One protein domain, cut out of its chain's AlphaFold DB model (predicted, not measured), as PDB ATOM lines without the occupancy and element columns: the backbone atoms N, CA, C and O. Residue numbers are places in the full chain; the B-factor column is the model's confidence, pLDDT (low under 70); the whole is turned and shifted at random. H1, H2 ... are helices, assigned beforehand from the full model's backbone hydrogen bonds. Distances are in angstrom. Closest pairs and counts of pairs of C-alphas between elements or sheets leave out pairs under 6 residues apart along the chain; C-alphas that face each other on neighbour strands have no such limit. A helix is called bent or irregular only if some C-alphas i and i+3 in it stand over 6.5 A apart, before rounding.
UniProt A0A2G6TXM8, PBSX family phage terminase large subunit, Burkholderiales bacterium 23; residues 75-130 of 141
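AT A GLANCE: This is residues 75 to 130 of the 141 residues of the protein "PBSX family phage terminase large subunit" of Burkholderiales bacterium 23 (UniProt A0A2G6TXM8). A loose, elongated chain of three helices: the longest, H1, makes a helical hairpin with the shorter H2, which folds back beside the last part of H1, and H3 sits by itself toward the other end of the rod, beyond a long link. H3 touches neither of the other helices, and residues 75 to 85, which include the first part of H1, stick out at the far end from H3. The printed part has 56 residues with three named helices, in the order H1, H2, H3, and no named strand; its class is all helix. The whole is loose, with a radius of gyration of the C-alphas of 14.5 A, and spans 48 by 22 by 17 A.

IN THESE COORDINATES: H1, residues 80 to 92, runs 18.4 A from its first to its last C-alpha, from C-alpha 80 at (28.549, -36.647, 47.751) to C-alpha 92 at (31.009, -38.017, 29.597). H2, residues 94 to 102, measures 11.1 A between its end C-alphas. H2 is neither bent nor irregular, but only just: C-alphas 95 and 98 are 6.4 A apart. H3, residues 115 to 123, is 12.3 A long and ends with C-alpha 123 at (41.032, -23.009, 23.219).

HOW THE PARTS SIT: H1 touches H2 with its residues 86 to 90 alone, and their closest C-alphas, those of Phe 90 and Tyr 97, are 5.6 A apart. Their lines stand at a shallow tilt of 29 degrees, and they run opposite ways. The two form a helical hairpin over a tight link of one residue, Asp 93. H3 is apart from H1. H3 is also apart from H2, but only just, with their closest C-alphas at 8.4 A. Every O i to N i+4 pair is within hydrogen-bond range in H1 and H3, while in H2 it is 3 of 5.

THE WHOLE: The two C-alphas farthest apart are those of Trp 77 and Val 130, at 48.1 A. The printed part has no cut from residue 75 to residue 130. The link from H2 to H3, residues 103 to 114, is long, with 12 residues. Three stretches stand free: residues 75 to 85, of which 80 to 85 belong to H1; residues 109 to 114; and residues 120 to 125, of which 120 to 123 belong to H3. Without them the body spans 40 by 17 by 12 A. The mean pLDDT of the printed part is 86.5, and the model's confidence is low, under 70, at residue 108 and residues 110 to 112.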
ATOM      1  N   ASN A  75      29.917 -24.421  48.721       96.75
ATOM      2  CA  ASN A  75      28.907 -25.054  49.562       96.75
ATOM      3  C   ASN A  75      29.557 -26.052  50.548       96.75
ATOM      4  O   ASN A  75      29.902 -27.170  50.146       96.75
ATOM      5  N   PRO A  76      29.650 -25.730  51.857       96.94
ATOM      6  CA  PRO A  76      30.235 -26.624  52.863       96.94
ATOM      7  C   PRO A  76      29.464 -27.939  53.041       96.94
ATOM      8  O   PRO A  76      29.990 -28.901  53.599       96.94
ATOM      9  N   TRP A  77      28.218 -27.985  52.571       97.31
ATOM     10  CA  TRP A  77      27.320 -29.135  52.643       97.31
ATOM     11  C   TRP A  77      27.069 -29.761  51.268       97.31
ATOM     12  O   TRP A  77      26.042 -30.413  51.070       97.31
ATOM     13  N   PHE A  78      27.979 -29.572  50.304       97.12
ATOM     14  CA  PHE A  78      27.817 -30.125  48.963       97.12
ATOM     15  C   PHE A  78      27.690 -31.665  48.999       97.12
ATOM     16  O   PHE A  78      28.629 -32.353  49.414       97.12
ATOM     17  N   PRO A  79      26.551 -32.247  48.572       96.94
ATOM     18  CA  PRO A  79      26.304 -33.677  48.741       96.94
ATOM     19  C   PRO A  79      27.228 -34.559  47.893       96.94
ATOM     20  O   PRO A  79      27.401 -34.336  46.694       96.94
ATOM     21  N   GLU A  80      27.706 -35.670  48.465       97.19
ATOM     22  CA  GLU A  80      28.549 -36.647  47.751       97.19
ATOM     23  C   GLU A  80      27.852 -37.239  46.508       97.19
ATOM     24  O   GLU A  80      28.507 -37.618  45.535       97.19
ATOM     25  N   VAL A  81      26.515 -37.295  46.503       97.81
ATOM     26  CA  VAL A  81      25.726 -37.726  45.336       97.81
ATOM     27  C   VAL A  81      25.931 -36.772  44.155       97.81
ATOM     28  O   VAL A  81      26.226 -37.233  43.051       97.81
ATOM     29  N   LEU A  82      25.873 -35.456  44.389       97.06
ATOM     30  CA  LEU A  82      26.125 -34.450  43.354       97.06
ATOM     31  C   LEU A  82      27.607 -34.401  42.972       97.06
ATOM     32  O   LEU A  82      27.925 -34.280  41.795       97.06
ATOM     33  N   ALA A  83      28.528 -34.614  43.917       96.25
ATOM     34  CA  ALA A  83      29.956 -34.723  43.605       96.25
ATOM     35  C   ALA A  83      30.278 -35.922  42.695       96.25
ATOM     36  O   ALA A  83      31.146 -35.850  41.818       96.25
ATOM     37  N   LYS A  84      29.596 -37.058  42.883       97.56
ATOM     38  CA  LYS A  84      29.695 -38.212  41.976       97.56
ATOM     39  C   LYS A  84      29.125 -37.890  40.599       97.56
ATOM     40  O   LYS A  84      29.785 -38.217  39.614       97.56
ATOM     41  N   GLU A  85      27.968 -37.238  40.527       97.56
ATOM     42  CA  GLU A  85      27.364 -36.860  39.247       97.56
ATOM     43  C   GLU A  85      28.226 -35.850  38.487       97.56
ATOM     44  O   GLU A  85      28.537 -36.081  37.324       97.56
ATOM     45  N   ARG A  86      28.750 -34.822  39.163       96.50
ATOM     46  CA  ARG A  86      29.708 -33.853  38.612       96.50
ATOM     47  C   ARG A  86      30.907 -34.537  37.950       96.50
ATOM     48  O   ARG A  86      31.224 -34.277  36.791       96.50
ATOM     49  N   ARG A  87      31.541 -35.482  38.655       95.69
ATOM     50  CA  ARG A  87      32.692 -36.249  38.137       95.69
ATOM     51  C   ARG A  87      32.322 -37.176  36.978       95.69
ATOM     52  O   ARG A  87      33.151 -37.403  36.100       95.69
ATOM     53  N   ARG A  88      31.113 -37.744  36.975       97.12
ATOM     54  CA  ARG A  88      30.609 -38.553  35.852       97.12
ATOM     55  C   ARG A  88      30.309 -37.684  34.638       97.12
ATOM     56  O   ARG A  88      30.677 -38.075  33.535       97.12
ATOM     57  N   HIS A  89      29.712 -36.511  34.852       95.31
ATOM     58  CA  HIS A  89      29.411 -35.555  33.800       95.31
ATOM     59  C   HIS A  89      30.693 -35.124  33.093       95.31
ATOM     60  O   HIS A  89      30.793 -35.320  31.889       95.31
ATOM     61  N   PHE A  90      31.712 -34.695  33.844       93.12
ATOM     62  CA  PHE A  90      32.997 -34.285  33.269       93.12
ATOM     63  C   PHE A  90      33.631 -35.360  32.374       93.12
ATOM     64  O   PHE A  90      34.190 -35.055  31.332       93.12
ATOM     65  N   LYS A  91      33.526 -36.642  32.751       93.69
ATOM     66  CA  LYS A  91      34.056 -37.748  31.934       93.69
ATOM     67  C   LYS A  91      33.246 -38.009  30.665       93.69
ATOM     68  O   LYS A  91      33.802 -38.514  29.696       93.69
ATOM     69  N   ARG A  92      31.935 -37.761  30.706       94.25
ATOM     70  CA  ARG A  92      31.009 -38.017  29.597       94.25
ATOM     71  C   ARG A  92      31.023 -36.879  28.582       94.25
ATOM     72  O   ARG A  92      30.988 -37.150  27.389       94.25
ATOM     73  N   ASP A  93      31.015 -35.646  29.070       89.06
ATOM     74  CA  ASP A  93      30.860 -34.435  28.274       89.06
ATOM     75  C   ASP A  93      31.587 -33.260  28.961       89.06
ATOM     76  O   ASP A  93      30.999 -32.549  29.782       89.06
ATOM     77  N   PRO A  94      32.898 -33.101  28.699       87.56
ATOM     78  CA  PRO A  94      33.686 -32.000  29.246       87.56
ATOM     79  C   PRO A  94      33.230 -30.619  28.760       87.56
ATOM     80  O   PRO A  94      33.434 -29.646  29.479       87.56
ATOM     81  N   ASP A  95      32.620 -30.530  27.576       84.25
ATOM     82  CA  ASP A  95      32.259 -29.255  26.950       84.25
ATOM     83  C   ASP A  95      31.090 -28.613  27.719       84.25
ATOM     84  O   ASP A  95      31.153 -27.465  28.158       84.25
ATOM     85  N   THR A  96      30.033 -29.387  27.999       87.94
ATOM     86  CA  THR A  96      28.863 -28.877  28.743       87.94
ATOM     87  C   THR A  96      29.079 -28.799  30.254       87.94
ATOM     88  O   THR A  96      28.334 -28.105  30.954       87.94
ATOM     89  N   TYR A  97      30.114 -29.464  30.771       91.88
ATOM     90  CA  TYR A  97      30.468 -29.437  32.186       91.88
ATOM     91  C   TYR A  97      30.708 -28.014  32.704       91.88
ATOM     92  O   TYR A  97      30.222 -27.674  33.783       91.88
ATOM     93  N   TRP A  98      31.426 -27.184  31.943       90.62
ATOM     94  CA  TRP A  98      31.777 -25.822  32.351       90.62
ATOM     95  C   TRP A  98      30.548 -24.949  32.586       90.62
ATOM     96  O   TRP A  98      30.501 -24.180  33.543       90.62
ATOM     97  N   ASN A  99      29.513 -25.124  31.769       92.25
ATOM     98  CA  ASN A  99      28.256 -24.424  31.970       92.25
ATOM     99  C   ASN A  99      27.474 -24.983  33.163       92.25
ATOM    100  O   ASN A  99      27.115 -24.238  34.069       92.25
ATOM    101  N   VAL A 100      27.266 -26.301  33.204       93.38
ATOM    102  CA  VAL A 100      26.390 -26.928  34.207       93.38
ATOM    103  C   VAL A 100      26.972 -26.878  35.619       93.38
ATOM    104  O   VAL A 100      26.227 -26.725  36.582       93.38
ATOM    105  N   TRP A 101      28.287 -27.046  35.758       95.25
ATOM    106  CA  TRP A 101      28.945 -27.199  37.055       95.25
ATOM    107  C   TRP A 101      29.929 -26.083  37.391       95.25
ATOM    108  O   TRP A 101      30.265 -25.949  38.558       95.25
ATOM    109  N   GLU A 102      30.399 -25.284  36.432       94.31
ATOM    110  CA  GLU A 102      31.270 -24.130  36.718       94.31
ATOM    111  C   GLU A 102      30.571 -22.784  36.463       94.31
ATOM    112  O   GLU A 102      31.170 -21.745  36.707       94.31
ATOM    113  N   GLY A 103      29.298 -22.787  36.041       93.19
ATOM    114  CA  GLY A 103      28.492 -21.575  35.863       93.19
ATOM    115  C   GLY A 103      28.921 -20.700  34.683       93.19
ATOM    116  O   GLY A 103      28.477 -19.561  34.573       93.19
ATOM    117  N   GLN A 104      29.779 -21.205  33.792       91.44
ATOM    118  CA  GLN A 104      30.258 -20.429  32.652       91.44
ATOM    119  C   GLN A 104      29.176 -20.347  31.568       91.44
ATOM    120  O   GLN A 104      28.684 -21.390  31.128       91.44
ATOM    121  N   PRO A 105      28.800 -19.153  31.081       91.06
ATOM    122  CA  PRO A 105      27.837 -19.050  29.992       91.06
ATOM    123  C   PRO A 105      28.378 -19.724  28.725       91.06
ATOM    124  O   PRO A 105      29.553 -19.601  28.368       91.06
ATOM    125  N   LYS A 106      27.501 -20.426  28.010       86.19
ATOM    126  CA  LYS A 106      27.803 -21.025  26.713       86.19
ATOM    127  C   LYS A 106      28.111 -19.926  25.700       86.19
ATOM    128  O   LYS A 106      27.426 -18.907  25.621       86.19
ATOM    129  N   ARG A 107      29.121 -20.177  24.864       71.94
ATOM    130  CA  ARG A 107      29.507 -19.279  23.761       71.94
ATOM    131  C   ARG A 107      28.635 -19.438  22.518       71.94
ATOM    132  O   ARG A 107      28.580 -18.537  21.691       71.94
ATOM    133  N   THR A 108      28.002 -20.596  22.350       68.19
ATOM    134  CA  THR A 108      27.183 -20.909  21.175       68.19
ATOM    135  C   THR A 108      25.905 -21.635  21.579       68.19
ATOM    136  O   THR A 108      25.870 -22.359  22.574       68.19
ATOM    137  N   VAL A 109      24.844 -21.425  20.800       70.50
ATOM    138  CA  VAL A 109      23.547 -22.077  21.010       70.50
ATOM    139  C   VAL A 109      23.667 -23.576  20.722       70.50
ATOM    140  O   VAL A 109      24.339 -23.992  19.774       70.50
ATOM    141  N   ALA A 110      22.980 -24.395  21.520       61.91
ATOM    142  CA  ALA A 110      22.893 -25.833  21.295       61.91
ATOM    143  C   ALA A 110      22.379 -26.140  19.874       61.91
ATOM    144  O   ALA A 110      21.347 -25.627  19.448       61.91
ATOM    145  N   GLY A 111      23.110 -26.982  19.136       58.69
ATOM    146  CA  GLY A 111      22.789 -27.329  17.746       58.69
ATOM    147  C   GLY A 111      23.480 -26.465  16.685       58.69
ATOM    148  O   GLY A 111      23.288 -26.712  15.495       58.69
ATOM    149  N   ALA A 112      24.320 -25.501  17.076       68.38
ATOM    150  CA  ALA A 112      25.222 -24.856  16.132       68.38
ATOM    151  C   ALA A 112      26.174 -25.900  15.523       68.38
ATOM    152  O   ALA A 112      26.927 -26.568  16.231       68.38
ATOM    153  N   ILE A 113      26.134 -26.025  14.191       71.88
ATOM    154  CA  ILE A 113      26.872 -27.050  13.429       71.88
ATOM    155  C   ILE A 113      28.379 -26.988  13.716       71.88
ATOM    156  O   ILE A 113      29.029 -28.025  13.739       71.88
ATOM    157  N   TYR A 114      28.903 -25.787  13.978       74.94
ATOM    158  CA  TYR A 114      30.326 -25.531  14.207       74.94
ATOM    159  C   TYR A 114      30.677 -25.187  15.664       74.94
ATOM    160  O   TYR A 114      31.715 -24.577  15.911       74.94
ATOM    161  N   ALA A 115      29.812 -25.506  16.639       73.25
ATOM    162  CA  ALA A 115      30.044 -25.153  18.046       73.25
ATOM    163  C   ALA A 115      31.412 -25.649  18.549       73.25
ATOM    164  O   ALA A 115      32.193 -24.873  19.100       73.25
ATOM    165  N   LYS A 116      31.725 -26.922  18.278       75.31
ATOM    166  CA  LYS A 116      32.967 -27.578  18.712       75.31
ATOM    167  C   LYS A 116      34.194 -26.999  18.021       75.31
ATOM    168  O   LYS A 116      35.239 -26.814  18.638       75.31
ATOM    169  N   GLU A 117      34.080 -26.710  16.731       83.06
ATOM    170  CA  GLU A 117      35.142 -26.117  15.927       83.06
ATOM    171  C   GLU A 117      35.459 -24.700  16.404       83.06
ATOM    172  O   GLU A 117      36.631 -24.361  16.551       83.06
ATOM    173  N   VAL A 118      34.433 -23.891  16.690       78.62
ATOM    174  CA  VAL A 118      34.596 -22.538  17.238       78.62
ATOM    175  C   VAL A 118      35.223 -22.593  18.626       78.62
ATOM    176  O   VAL A 118      36.181 -21.873  18.886       78.62
ATOM    177  N   GLU A 119      34.741 -23.467  19.506       74.88
ATOM    178  CA  GLU A 119      35.299 -23.625  20.850       74.88
ATOM    179  C   GLU A 119      36.777 -24.029  20.809       74.88
ATOM    180  O   GLU A 119      37.614 -23.398  21.457       74.88
ATOM    181  N   ARG A 120      37.131 -24.990  19.948       80.69
ATOM    182  CA  ARG A 120      38.524 -25.378  19.714       80.69
ATOM    183  C   ARG A 120      39.376 -24.234  19.165       80.69
ATOM    184  O   ARG A 120      40.526 -24.106  19.569       80.69
ATOM    185  N   LEU A 121      38.850 -23.398  18.265       83.25
ATOM    186  CA  LEU A 121      39.590 -22.233  17.763       83.25
ATOM    187  C   LEU A 121      39.991 -21.286  18.894       83.25
ATOM    188  O   LEU A 121      41.103 -20.771  18.873       83.25
ATOM    189  N   TYR A 122      39.116 -21.069  19.874       77.31
ATOM    190  CA  TYR A 122      39.456 -20.250  21.032       77.31
ATOM    191  C   TYR A 122      40.403 -20.963  22.002       77.31
ATOM    192  O   TYR A 122      41.343 -20.335  22.467       77.31
ATOM    193  N   ASN A 123      40.182 -22.249  22.292       76.38
ATOM    194  CA  ASN A 123      41.032 -23.009  23.219       76.38
ATOM    195  C   ASN A 123      42.466 -23.187  22.699       76.38
ATOM    196  O   ASN A 123      43.402 -23.240  23.490       76.38
ATOM    197  N   ASP A 124      42.633 -23.260  21.378       87.44
ATOM    198  CA  ASP A 124      43.935 -23.350  20.714       87.44
ATOM    199  C   ASP A 124      44.560 -21.950  20.456       87.44
ATOM    200  O   ASP A 124      45.525 -21.853  19.695       87.44
ATOM    201  N   ASP A 125      43.997 -20.860  21.008       81.88
ATOM    202  CA  ASP A 125      44.417 -19.457  20.792       81.88
ATOM    203  C   ASP A 125      44.506 -19.043  19.305       81.88
ATOM    204  O   ASP A 125      45.340 -18.240  18.880       81.88
ATOM    205  N   ARG A 126      43.625 -19.597  18.464       84.94
ATOM    206  CA  ARG A 126      43.600 -19.359  17.009       84.94
ATOM    207  C   ARG A 126      42.709 -18.191  16.591       84.94
ATOM    208  O   ARG A 126      42.652 -17.877  15.401       84.94
ATOM    209  N   VAL A 127      41.998 -17.569  17.530       85.19
ATOM    210  CA  VAL A 127      41.170 -16.382  17.281       85.19
ATOM    211  C   VAL A 127      41.977 -15.133  17.619       85.19
ATOM    212  O   VAL A 127      42.397 -14.949  18.756       85.19
ATOM    213  N   CYS A 128      42.190 -14.260  16.634       85.19
ATOM    214  CA  CYS A 128      42.920 -13.011  16.820       85.19
ATOM    215  C   CYS A 128      42.295 -11.857  16.030       85.19
ATOM    216  O   CYS A 128      41.555 -12.056  15.063       85.19
ATOM    217  N   LEU A 129      42.617 -10.632  16.444       84.38
ATOM    218  CA  LEU A 129      42.253  -9.430  15.704       84.38
ATOM    219  C   LEU A 129      43.148  -9.304  14.468       84.38
ATOM    220  O   LEU A 129      44.373  -9.254  14.576       84.38
ATOM    221  N   VAL A 130      42.527  -9.212  13.294       83.38
ATOM    222  CA  VAL A 130      43.219  -8.923  12.035       83.38
ATOM    223  C   VAL A 130      43.016  -7.453  11.651       83.38
ATOM    224  O   VAL A 130      41.903  -6.940  11.795       83.38
TER     225      VAL A 130